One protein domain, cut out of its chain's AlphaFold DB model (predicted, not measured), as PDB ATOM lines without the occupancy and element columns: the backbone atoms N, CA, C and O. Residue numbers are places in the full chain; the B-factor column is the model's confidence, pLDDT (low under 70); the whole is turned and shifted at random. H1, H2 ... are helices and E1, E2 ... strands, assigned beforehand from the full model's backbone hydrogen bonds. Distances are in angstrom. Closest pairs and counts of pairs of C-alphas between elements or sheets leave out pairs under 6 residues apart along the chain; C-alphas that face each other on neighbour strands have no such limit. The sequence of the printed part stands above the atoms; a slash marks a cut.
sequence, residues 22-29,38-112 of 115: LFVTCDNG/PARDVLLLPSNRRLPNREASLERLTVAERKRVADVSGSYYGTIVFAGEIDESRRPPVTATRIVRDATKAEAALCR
ATOM      1  N   LEU A  22      -4.979  -4.171  12.704       96.38
ATOM      2  CA  LEU A  22      -4.251  -5.434  12.687       96.38
ATOM      3  C   LEU A  22      -4.498  -6.208  13.973       96.38
ATOM      4  O   LEU A  22      -4.451  -5.645  15.068       96.38
ATOM      5  N   PHE A  23      -4.705  -7.514  13.863       95.44
ATOM      6  CA  PHE A  23      -4.923  -8.349  15.037       95.44
ATOM      7  C   PHE A  23      -4.537  -9.808  14.818       95.44
ATOM      8  O   PHE A  23      -4.401 -10.286  13.692       95.44
ATOM      9  N   VAL A  24      -4.399 -10.528  15.930       94.50
ATOM     10  CA  VAL A  24      -4.275 -11.987  15.971       94.50
ATOM     11  C   VAL A  24      -5.387 -12.575  16.837       94.50
ATOM     12  O   VAL A  24      -5.852 -11.946  17.792       94.50
ATOM     13  N   THR A  25      -5.811 -13.795  16.528       92.25
ATOM     14  CA  THR A  25      -6.770 -14.546  17.346       92.25
ATOM     15  C   THR A  25      -6.023 -15.500  18.278       92.25
ATOM     16  O   THR A  25      -5.238 -16.346  17.847       92.25
ATOM     17  N   CYS A  26      -6.268 -15.376  19.577       89.50
ATOM     18  CA  CYS A  26      -5.687 -16.213  20.618       89.50
ATOM     19  C   CYS A  26      -6.718 -17.253  21.084       89.50
ATOM     20  O   CYS A  26      -7.301 -17.124  22.160       89.50
ATOM     21  N   ASP A  27      -6.948 -18.276  20.262       84.88
ATOM     22  CA  ASP A  27      -7.673 -19.495  20.643       84.88
ATOM     23  C   ASP A  27      -6.650 -20.602  20.968       84.88
ATOM     24  O   ASP A  27      -5.643 -20.746  20.271       84.88
ATOM     25  N   ASN A  28      -6.874 -21.374  22.034       75.62
ATOM     26  CA  ASN A  28      -6.008 -22.483  22.437       75.62
ATOM     27  C   ASN A  28      -6.443 -23.845  21.867       75.62
ATOM     28  O   ASN A  28      -5.927 -24.871  22.304       75.62
ATOM     29  N   GLY A  29      -7.403 -23.879  20.939       71.62
ATOM     30  CA  GLY A  29      -7.813 -25.099  20.240       71.62
ATOM     31  C   GLY A  29      -8.699 -26.033  21.056       71.62
ATOM     32  O   GLY A  29      -9.149 -27.058  20.542       71.62
ATOM     33  N   PRO A  38     -13.364 -22.409  27.229       70.94
ATOM     34  CA  PRO A  38     -12.058 -21.762  27.172       70.94
ATOM     35  C   PRO A  38     -12.184 -20.413  26.458       70.94
ATOM     36  O   PRO A  38     -12.854 -20.300  25.429       70.94
ATOM     37  N   ALA A  39     -11.583 -19.376  27.043       68.69
ATOM     38  CA  ALA A  39     -11.684 -18.034  26.490       68.69
ATOM     39  C   ALA A  39     -10.996 -17.970  25.126       68.69
ATOM     40  O   ALA A  39      -9.853 -18.406  24.972       68.69
ATOM     41  N   ARG A  40     -11.702 -17.371  24.174       84.12
ATOM     42  CA  ARG A  40     -11.151 -16.898  22.911       84.12
ATOM     43  C   ARG A  40     -10.887 -15.417  23.068       84.12
ATOM     44  O   ARG A  40     -11.803 -14.686  23.438       84.12
ATOM     45  N   ASP A  41      -9.666 -14.986  22.799       89.19
ATOM     46  CA  ASP A  41      -9.324 -13.571  22.848       89.19
ATOM     47  C   ASP A  41      -8.890 -13.087  21.467       89.19
ATOM     48  O   ASP A  41      -8.278 -13.828  20.697       89.19
ATOM     49  N   VAL A  42      -9.127 -11.809  21.190       92.38
ATOM     50  CA  VAL A  42      -8.482 -11.102  20.079       92.38
ATOM     51  C   VAL A  42      -7.423 -10.172  20.656       92.38
ATOM     52  O   VAL A  42      -7.662  -9.503  21.660       92.38
ATOM     53  N   LEU A  43      -6.248 -10.122  20.037       93.62
ATOM     54  CA  LEU A  43      -5.175  -9.212  20.420       93.62
ATOM     55  C   LEU A  43      -4.885  -8.254  19.268       93.62
ATOM     56  O   LEU A  43      -4.505  -8.690  18.184       93.62
ATOM     57  N   LEU A  44      -5.046  -6.958  19.521       94.56
ATOM     58  CA  LEU A  44      -4.782  -5.909  18.541       94.56
ATOM     59  C   LEU A  44      -3.290  -5.577  18.492       94.56
ATOM     60  O   LEU A  44      -2.620  -5.522  19.525       94.56
ATOM     61  N   LEU A  45      -2.783  -5.315  17.295       94.31
ATOM     62  CA  LEU A  45      -1.398  -4.952  17.026       94.31
ATOM     63  C   LEU A  45      -1.328  -3.527  16.452       94.31
ATOM     64  O   LEU A  45      -2.205  -3.140  15.684       94.31
ATOM     65  N   PRO A  46      -0.290  -2.738  16.785       93.38
ATOM     66  CA  PRO A  46       0.804  -3.044  17.713       93.38
ATOM     67  C   PRO A  46       0.481  -2.704  19.180       93.38
ATOM     68  O   PRO A  46       1.339  -2.856  20.045       93.38
ATOM     69  N   SER A  47      -0.732  -2.221  19.478       91.50
ATOM     70  CA  SER A  47      -1.103  -1.727  20.815       91.50
ATOM     71  C   SER A  47      -1.090  -2.803  21.904       91.50
ATOM     72  O   SER A  47      -1.098  -2.475  23.089       91.50
ATOM     73  N   ASN A  48      -1.100  -4.082  21.518       92.56
ATOM     74  CA  ASN A  48      -1.232  -5.238  22.401       92.56
ATOM     75  C   ASN A  48      -2.491  -5.179  23.278       92.56
ATOM     76  O   ASN A  48      -2.567  -5.838  24.318       92.56
ATOM     77  N   ARG A  49      -3.505  -4.409  22.858       92.12
ATOM     78  CA  ARG A  49      -4.801  -4.366  23.530       92.12
ATOM     79  C   ARG A  49      -5.496  -5.707  23.332       92.12
ATOM     80  O   ARG A  49      -5.759  -6.117  22.202       92.12
ATOM     81  N   ARG A  50      -5.801  -6.386  24.436       90.81
ATOM     82  CA  ARG A  50      -6.516  -7.665  24.442       90.81
ATOM     83  C   ARG A  50      -8.015  -7.427  24.591       90.81
ATOM     84  O   ARG A  50      -8.441  -6.734  25.509       90.81
ATOM     85  N   LEU A  51      -8.796  -8.037  23.711       90.44
ATOM     86  CA  LEU A  51     -10.251  -8.100  23.757       90.44
ATOM     87  C   LEU A  51     -10.647  -9.491  24.287       90.44
ATOM     88  O   LEU A  51     -10.646 -10.456  23.515       90.44
ATOM     89  N   PRO A  52     -10.914  -9.635  25.598       87.12
ATOM     90  CA  PRO A  52     -11.137 -10.938  26.212       87.12
ATOM     91  C   PRO A  52     -12.509 -11.511  25.855       87.12
ATOM     92  O   PRO A  52     -13.499 -10.777  25.780       87.12
ATOM     93  N   ASN A  53     -12.593 -12.835  25.712       83.88
ATOM     94  CA  ASN A  53     -13.844 -13.531  25.375       83.88
ATOM     95  C   ASN A  53     -14.513 -12.952  24.113       83.88
ATOM     96  O   ASN A  53     -15.731 -12.730  24.085       83.88
ATOM     97  N   ARG A  54     -13.704 -12.638  23.096       85.56
ATOM     98  CA  ARG A  54     -14.132 -12.151  21.784       85.56
ATOM     99  C   ARG A  54     -13.603 -13.073  20.700       85.56
ATOM    100  O   ARG A  54     -12.434 -13.440  20.687       85.56
ATOM    101  N   GLU A  55     -14.488 -13.412  19.777       84.12
ATOM    102  CA  GLU A  55     -14.160 -14.124  18.550       84.12
ATOM    103  C   GLU A  55     -14.157 -13.135  17.387       84.12
ATOM    104  O   GLU A  55     -14.917 -12.163  17.401       84.12
ATOM    105  N   ALA A  56     -13.295 -13.374  16.404       89.75
ATOM    106  CA  ALA A  56     -13.299 -12.635  15.152       89.75
ATOM    107  C   ALA A  56     -14.146 -13.378  14.117       89.75
ATOM    108  O   ALA A  56     -13.933 -14.570  13.893       89.75
ATOM    109  N   SER A  57     -15.076 -12.682  13.457       91.31
ATOM    110  CA  SER A  57     -15.729 -13.226  12.265       91.31
ATOM    111  C   SER A  57     -14.708 -13.353  11.139       91.31
ATOM    112  O   SER A  57     -13.981 -12.404  10.847       91.31
ATOM    113  N   LEU A  58     -14.675 -14.520  10.496       92.00
ATOM    114  CA  LEU A  58     -13.831 -14.810   9.332       92.00
ATOM    115  C   LEU A  58     -14.646 -14.891   8.028       92.00
ATOM    116  O   LEU A  58     -14.133 -15.314   6.993       92.00
ATOM    117  N   GLU A  59     -15.930 -14.531   8.071       93.00
ATOM    118  CA  GLU A  59     -16.863 -14.713   6.952       93.00
ATOM    119  C   GLU A  59     -16.505 -13.860   5.734       93.00
ATOM    120  O   GLU A  59     -16.747 -14.273   4.599       93.00
ATOM    121  N   ARG A  60     -15.876 -12.699   5.961       94.44
ATOM    122  CA  ARG A  60     -15.459 -11.773   4.899       94.44
ATOM    123  C   ARG A  60     -14.143 -12.159   4.220       94.44
ATOM    124  O   ARG A  60     -13.814 -11.559   3.203       94.44
ATOM    125  N   LEU A  61     -13.429 -13.163   4.731       95.50
ATOM    126  CA  LEU A  61     -12.250 -13.708   4.059       95.50
ATOM    127  C   LEU A  61     -12.640 -14.416   2.759       95.50
ATOM    128  O   LEU A  61     -13.722 -14.994   2.647       95.50
ATOM    129  N   THR A  62     -11.734 -14.460   1.789       96.38
ATOM    130  CA  THR A  62     -11.910 -15.288   0.590       96.38
ATOM    131  C   THR A  62     -11.882 -16.784   0.931       96.38
ATOM    132  O   THR A  62     -11.396 -17.209   1.982       96.38
ATOM    133  N   VAL A  63     -12.366 -17.631   0.016       95.50
ATOM    134  CA  VAL A  63     -12.293 -19.098   0.171       95.50
ATOM    135  C   VAL A  63     -10.843 -19.566   0.352       95.50
ATOM    136  O   VAL A  63     -10.574 -20.410   1.208       95.50
ATOM    137  N   ALA A  64      -9.909 -18.995  -0.415       94.88
ATOM    138  CA  ALA A  64      -8.488 -19.324  -0.339       94.88
ATOM    139  C   ALA A  64      -7.883 -18.946   1.022       94.88
ATOM    140  O   ALA A  64      -7.155 -19.737   1.620       94.88
ATOM    141  N   GLU A  65      -8.232 -17.776   1.555       95.50
ATOM    142  CA  GLU A  65      -7.785 -17.345   2.880       95.50
ATOM    143  C   GLU A  65      -8.368 -18.212   3.991       95.50
ATOM    144  O   GLU A  65      -7.625 -18.656   4.861       95.50
ATOM    145  N   ARG A  66      -9.666 -18.540   3.951       93.19
ATOM    146  CA  ARG A  66     -10.260 -19.461   4.937       93.19
ATOM    147  C   ARG A  66      -9.599 -20.836   4.903       93.19
ATOM    148  O   ARG A  66      -9.354 -21.415   5.960       93.19
ATOM    149  N   LYS A  67      -9.260 -21.336   3.710       92.31
ATOM    150  CA  LYS A  67      -8.482 -22.570   3.564       92.31
ATOM    151  C   LYS A  67      -7.099 -22.436   4.207       92.31
ATOM    152  O   LYS A  67      -6.726 -23.300   4.990       92.31
ATOM    153  N   ARG A  68      -6.385 -21.331   3.965       90.69
ATOM    154  CA  ARG A  68      -5.093 -21.047   4.613       90.69
ATOM    155  C   ARG A  68      -5.214 -21.024   6.138       90.69
ATOM    156  O   ARG A  68      -4.388 -21.630   6.807       90.69
ATOM    157  N   VAL A  69      -6.243 -20.365   6.682       89.31
ATOM    158  CA  VAL A  69      -6.514 -20.344   8.131       89.31
ATOM    159  C   VAL A  69      -6.687 -21.764   8.666       89.31
ATOM    160  O   VAL A  69      -6.095 -22.093   9.688       89.31
ATOM    161  N   ALA A  70      -7.457 -22.616   7.988       87.25
ATOM    162  CA  ALA A  70      -7.631 -24.004   8.408       87.25
ATOM    163  C   ALA A  70      -6.312 -24.801   8.345       87.25
ATOM    164  O   ALA A  70      -5.959 -25.466   9.317       87.25
ATOM    165  N   ASP A  71      -5.566 -24.684   7.242       86.38
ATOM    166  CA  ASP A  71      -4.358 -25.474   6.975       86.38
ATOM    167  C   ASP A  71      -3.239 -25.207   8.005       86.38
ATOM    168  O   ASP A  71      -2.545 -26.136   8.417       86.38
ATOM    169  N   VAL A  72      -3.078 -23.959   8.466       82.12
ATOM    170  CA  VAL A  72      -2.019 -23.589   9.432       82.12
ATOM    171  C   VAL A  72      -2.522 -23.418  10.862       82.12
ATOM    172  O   VAL A  72      -1.782 -22.935  11.717       82.12
ATOM    173  N   SER A  73      -3.778 -23.784  11.138       80.00
ATOM    174  CA  SER A  73      -4.407 -23.488  12.431       80.00
ATOM    175  C   SER A  73      -4.330 -21.987  12.761       80.00
ATOM    176  O   SER A  73      -4.077 -21.593  13.894       80.00
ATOM    177  N   GLY A  74      -4.549 -21.152  11.743       71.56
ATOM    178  CA  GLY A  74      -4.382 -19.698  11.732       71.56
ATOM    179  C   GLY A  74      -5.207 -18.945  12.769       71.56
ATOM    180  O   GLY A  74      -4.811 -17.878  13.233       71.56
ATOM    181  N   SER A  75      -6.353 -19.517  13.143       74.31
ATOM    182  CA  SER A  75      -7.224 -18.995  14.194       74.31
ATOM    183  C   SER A  75      -6.702 -19.297  15.605       74.31
ATOM    184  O   SER A  75      -7.177 -18.711  16.580       74.31
ATOM    185  N   TYR A  76      -5.735 -20.205  15.724       78.44
ATOM    186  CA  TYR A  76      -5.210 -20.713  16.982       78.44
ATOM    187  C   TYR A  76      -3.829 -20.118  17.281       78.44
ATOM    188  O   TYR A  76      -2.976 -19.985  16.404       78.44
ATOM    189  N   TYR A  77      -3.609 -19.772  18.549       82.94
ATOM    190  CA  TYR A  77      -2.334 -19.291  19.096       82.94
ATOM    191  C   TYR A  77      -1.708 -18.071  18.397       82.94
ATOM    192  O   TYR A  77      -0.504 -17.845  18.531       82.94
ATOM    193  N   GLY A  78      -2.509 -17.275  17.688       90.12
ATOM    194  CA  GLY A  78      -2.077 -16.047  17.031       90.12
ATOM    195  C   GLY A  78      -1.018 -16.256  15.956       90.12
ATOM    196  O   GLY A  78      -0.042 -15.518  15.920       90.12
ATOM    197  N   THR A  79      -1.182 -17.280  15.117       91.94
ATOM    198  CA  THR A  79      -0.227 -17.648  14.055       91.94
ATOM    199  C   THR A  79      -0.385 -16.825  12.774       91.94
ATOM    200  O   THR A  79       0.572 -16.710  12.008       91.94
ATOM    201  N   ILE A  80      -1.547 -16.206  12.550       94.81
ATOM    202  CA  ILE A  80      -1.816 -15.306  11.418       94.81
ATOM    203  C   ILE A  80      -2.160 -13.908  11.928       94.81
ATOM    204  O   ILE A  80      -2.943 -13.760  12.866       94.81
ATOM    205  N   VAL A  81      -1.616 -12.889  11.257       95.88
ATOM    206  CA  VAL A  81      -2.055 -11.498  11.403       95.88
ATOM    207  C   VAL A  81      -3.145 -11.207  10.381       95.88
ATOM    208  O   VAL A  81      -2.926 -11.289   9.167       95.88
ATOM    209  N   PHE A  82      -4.313 -10.836  10.890       96.25
ATOM    210  CA  PHE A  82      -5.453 -10.368  10.118       96.25
ATOM    211  C   PHE A  82      -5.466  -8.844  10.071       96.25
ATOM    212  O   PHE A  82      -4.965  -8.185  10.984       96.25
ATOM    213  N   ALA A  83      -6.057  -8.305   9.011       96.75
ATOM    214  CA  ALA A  83      -6.580  -6.949   9.000       96.75
ATOM    215  C   ALA A  83      -8.105  -7.028   9.080       96.75
ATOM    216  O   ALA A  83      -8.702  -8.011   8.617       96.75
ATOM    217  N   GLY A  84      -8.733  -6.028   9.687       95.06
ATOM    218  CA  GLY A  84     -10.181  -5.999   9.768       95.06
ATOM    219  C   GLY A  84     -10.765  -4.818  10.516       95.06
ATOM    220  O   GLY A  84     -10.078  -3.865  10.866       95.06
ATOM    221  N   GLU A  85     -12.067  -4.904  10.744       93.94
ATOM    222  CA  GLU A  85     -12.865  -3.874  11.402       93.94
ATOM    223  C   GLU A  85     -13.085  -4.245  12.876       93.94
ATOM    224  O   GLU A  85     -13.440  -5.391  13.187       93.94
ATOM    225  N   ILE A  86     -12.916  -3.267  13.772       90.94
ATOM    226  CA  ILE A  86     -13.236  -3.384  15.198       90.94
ATOM    227  C   ILE A  86     -14.429  -2.482  15.508       90.94
ATOM    228  O   ILE A  86     -14.338  -1.260  15.439       90.94
ATOM    229  N   ASP A  87     -15.546  -3.090  15.885       89.88
ATOM    230  CA  ASP A  87     -16.752  -2.398  16.328       89.88
ATOM    231  C   ASP A  87     -17.269  -3.065  17.605       89.88
ATOM    232  O   ASP A  87     -17.994  -4.058  17.563       89.88
ATOM    233  N   GLU A  88     -16.895  -2.515  18.762       83.50
ATOM    234  CA  GLU A  88     -17.274  -3.055  20.075       83.50
ATOM    235  C   GLU A  88     -18.791  -3.042  20.335       83.50
ATOM    236  O   GLU A  88     -19.251  -3.725  21.254       83.50
ATOM    237  N   SER A  89     -19.578  -2.331  19.514       84.38
ATOM    238  CA  SER A  89     -21.043  -2.356  19.579       84.38
ATOM    239  C   SER A  89     -21.668  -3.574  18.880       84.38
ATOM    240  O   SER A  89     -22.831  -3.896  19.134       84.38
ATOM    241  N   ARG A  90     -20.912  -4.289  18.028       81.56
ATOM    242  CA  ARG A  90     -21.377  -5.475  17.286       81.56
ATOM    243  C   ARG A  90     -21.024  -6.785  17.984       81.56
ATOM    244  O   ARG A  90     -20.132  -6.875  18.829       81.56
ATOM    245  N   ARG A  91     -21.719  -7.856  17.584       76.88
ATOM    246  CA  ARG A  91     -21.415  -9.232  17.994       76.88
ATOM    247  C   ARG A  91     -21.308 -10.139  16.757       76.88
ATOM    248  O   ARG A  91     -22.340 -10.398  16.146       76.88
ATOM    249  N   PRO A  92     -20.110 -10.641  16.400       79.19
ATOM    250  CA  PRO A  92     -18.818 -10.384  17.044       79.19
ATOM    251  C   PRO A  92     -18.309  -8.948  16.803       79.19
ATOM    252  O   PRO A  92     -18.604  -8.372  15.759       79.19
ATOM    253  N   PRO A  93     -17.521  -8.372  17.730       86.44
ATOM    254  CA  PRO A  93     -17.010  -7.009  17.585       86.44
ATOM    255  C   PRO A  93     -15.777  -6.899  16.685       86.44
ATOM    256  O   PRO A  93     -15.239  -5.815  16.506       86.44
ATOM    257  N   VAL A  94     -15.286  -8.020  16.158       93.12
ATOM    258  CA  VAL A  94     -14.088  -8.086  15.321       93.12
ATOM    259  C   VAL A  94     -14.453  -8.822  14.044       93.12
ATOM    260  O   VAL A  94     -14.998  -9.926  14.108       93.12
ATOM    261  N   THR A  95     -14.140  -8.235  12.894       94.56
ATOM    262  CA  THR A  95     -14.381  -8.851  11.584       94.56
ATOM    263  C   THR A  95     -13.105  -8.829  10.758       94.56
ATOM    264  O   THR A  95     -12.661  -7.759  10.360       94.56
ATOM    265  N   ALA A  96     -12.532 -10.001  10.478       95.06
ATOM    266  CA  ALA A  96     -11.390 -10.139   9.578       95.06
ATOM    267  C   ALA A  96     -11.835  -9.916   8.130       95.06
ATOM    268  O   ALA A  96     -12.733 -10.599   7.638       95.06
ATOM    269  N   THR A  97     -11.181  -8.991   7.442       95.75
ATOM    270  CA  THR A  97     -11.423  -8.680   6.027       95.75
ATOM    271  C   THR A  97     -10.400  -9.354   5.121       95.75
ATOM    272  O   THR A  97     -10.743  -9.729   4.004       95.75
ATOM    273  N   ARG A  98      -9.165  -9.551   5.603       95.69
ATOM    274  CA  ARG A  98      -8.086 -10.225   4.864       95.69
ATOM    275  C   ARG A  98      -6.989 -10.767   5.775       95.69
ATOM    276  O   ARG A  98      -6.819 -10.335   6.919       95.69
ATOM    277  N   ILE A  99      -6.182 -11.667   5.228       95.88
ATOM    278  CA  ILE A  99      -4.914 -12.101   5.815       95.88
ATOM    279  C   ILE A  99      -3.800 -11.145   5.383       95.88
ATOM    280  O   ILE A  99      -3.649 -10.844   4.201       95.88
ATOM    281  N   VAL A 100      -2.984 -10.692   6.334       96.50
ATOM    282  CA  VAL A 100      -1.842  -9.814   6.037       96.50
ATOM    283  C   VAL A 100      -0.564 -10.617   5.865       96.50
ATOM    284  O   VAL A 100       0.156 -10.437   4.888       96.50
ATOM    285  N   ARG A 101      -0.256 -11.467   6.849       95.56
ATOM    286  CA  ARG A 101       0.989 -12.238   6.929       95.56
ATOM    287  C   ARG A 101       0.913 -13.271   8.044       95.56
ATOM    288  O   ARG A 101      -0.011 -13.260   8.857       95.56
ATOM    289  N   ASP A 102       1.934 -14.110   8.119       94.62
ATOM    290  CA  ASP A 102       2.176 -14.897   9.320       94.62
ATOM    291  C   ASP A 102       2.627 -13.995  10.470       94.62
ATOM    292  O   ASP A 102       3.315 -12.978  10.287       94.62
ATOM    293  N   ALA A 103       2.199 -14.364  11.671       94.19
ATOM    294  CA  ALA A 103       2.652 -13.721  12.882       94.19
ATOM    295  C   ALA A 103       4.113 -14.085  13.148       94.19
ATOM    296  O   ALA A 103       4.560 -15.222  12.978       94.19
ATOM    297  N   THR A 104       4.870 -13.104  13.614       94.75
ATOM    298  CA  THR A 104       6.204 -13.342  14.150       94.75
ATOM    299  C   THR A 104       6.114 -14.191  15.419       94.75
ATOM    300  O   THR A 104       5.100 -14.206  16.121       94.75
ATOM    301  N   LYS A 105       7.220 -14.849  15.787       92.44
ATOM    302  CA  LYS A 105       7.311 -15.572  17.069       92.44
ATOM    303  C   LYS A 105       6.978 -14.672  18.265       92.44
ATOM    304  O   LYS A 105       6.409 -15.155  19.239       92.44
ATOM    305  N   ALA A 106       7.325 -13.385  18.189       92.88
ATOM    306  CA  ALA A 106       7.036 -12.408  19.233       92.88
ATOM    307  C   ALA A 106       5.530 -12.125  19.346       92.88
ATOM    308  O   ALA A 106       4.996 -12.190  20.448       92.88
ATOM    309  N   GLU A 107       4.847 -11.890  18.223       94.19
ATOM    310  CA  GLU A 107       3.393 -11.674  18.187       94.19
ATOM    311  C   GLU A 107       2.628 -12.912  18.673       94.19
ATOM    312  O   GLU A 107       1.784 -12.803  19.560       94.19
ATOM    313  N   ALA A 108       2.988 -14.105  18.190       91.00
ATOM    314  CA  ALA A 108       2.369 -15.357  18.632       91.00
ATOM    315  C   ALA A 108       2.599 -15.627  20.134       91.00
ATOM    316  O   ALA A 108       1.723 -16.140  20.838       91.00
ATOM    317  N   ALA A 109       3.764 -15.248  20.677       90.44
ATOM    318  CA  ALA A 109       4.056 -15.392  22.103       90.44
ATOM    319  C   ALA A 109       3.144 -14.527  22.991       90.44
ATOM    320  O   ALA A 109       2.912 -14.889  24.148       90.44
ATOM    321  N   LEU A 110       2.575 -13.433  22.469       90.06
ATOM    322  CA  LEU A 110       1.622 -12.605  23.213       90.06
ATOM    323  C   LEU A 110       0.341 -13.375  23.551       90.06
ATOM    324  O   LEU A 110      -0.244 -13.129  24.601       90.06
ATOM    325  N   CYS A 111      -0.064 -14.360  22.742       87.88
ATOM    326  CA  CYS A 111      -1.214 -15.214  23.053       87.88
ATOM    327  C   CYS A 111      -0.990 -16.152  24.249       87.88
ATOM    328  O   CYS A 111      -1.961 -16.649  24.812       87.88
ATOM    329  N   ARG A 112       0.263 -16.387  24.665       81.75
ATOM    330  CA  ARG A 112       0.600 -17.231  25.829       81.75
ATOM    331  C   ARG A 112       0.728 -16.434  27.124       81.75
ATOM    332  O   ARG A 112       0.654 -17.008  28.205       81.75
TER     333      ARG A 112
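This is residues 22 to 29 and 38 to 112 of the 115 residues of an uncharacterized protein of Bosea sp. ANAM02 (UniProt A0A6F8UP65). What shape do the strands make? A small, strongly twisted sheet of four antiparallel strands, in the order E2 E1 E3 E4, makes the core, and the stretch 46 to 62 pairs briefly with both edge strands, E2 and E4. H2 packs across the sheet over E1, while H1 only grazes it, mainly near E4. What is the make-up? The printed part has 83 residues, with elements in the order E1 E2 H1 E3 E4 H2; the class is mixed, with 41 residues, under half, in named elements. It is compact and rounded, with a radius of gyration of the C-alphas of 11.3 A and spans of 28 by 28 by 25 A.

Where are the strands? E1 is residues 22 to 26, from C-alpha 22 at (-4.251, -5.434, 12.687), and E2 is 41 to 45. E3, 80 to 86, is 16.9 A long, and E4, 94 to 102, is 18.6 A. Where are the helices? H1 is residues 63 to 71, 12.2 A long; H2 is 105 to 110, ending at C-alpha 110 (1.622, -12.605, 23.213).

What joins the strands? N 24 and O 43 of E1 and E2 are 2.9 A apart, N 23 and O 82 of E1 and E3 3.0 A, and N 81 and O 101 of the hairpin E3 and E4 2.9 A. E4 bends by 81 degrees at residue 97. How do the helices stand? H2 is on the sheet at a height of 8.9 A, only just over E1 with 3 of its 6 C-alphas, and runs across the strands at 63 degrees to E1 on the local plane; the closest C-alphas, of Val 24 and Ala 108, are 7.9 A apart. H1 only grazes the sheet with residues 65 to 69, and the C-alphas of Glu 65 and Ile 99, the closest of H1 and E4, are 6.7 A apart. H1 and H2 are apart, and in both every O i to N i+4 pair is within hydrogen-bond range.

How large is it? The C-alphas farthest apart, of Ser 89 and Lys 105, are 31.4 A apart. Where is it cut or uncertain? Residues 30 to 37 are not printed, and C-alphas 29 and 38 are 8.8 A apart across the cut; the link E2 to H1 is long, with 17 residues. The mean pLDDT of the printed part is 89.4, and residue 39 is under 70.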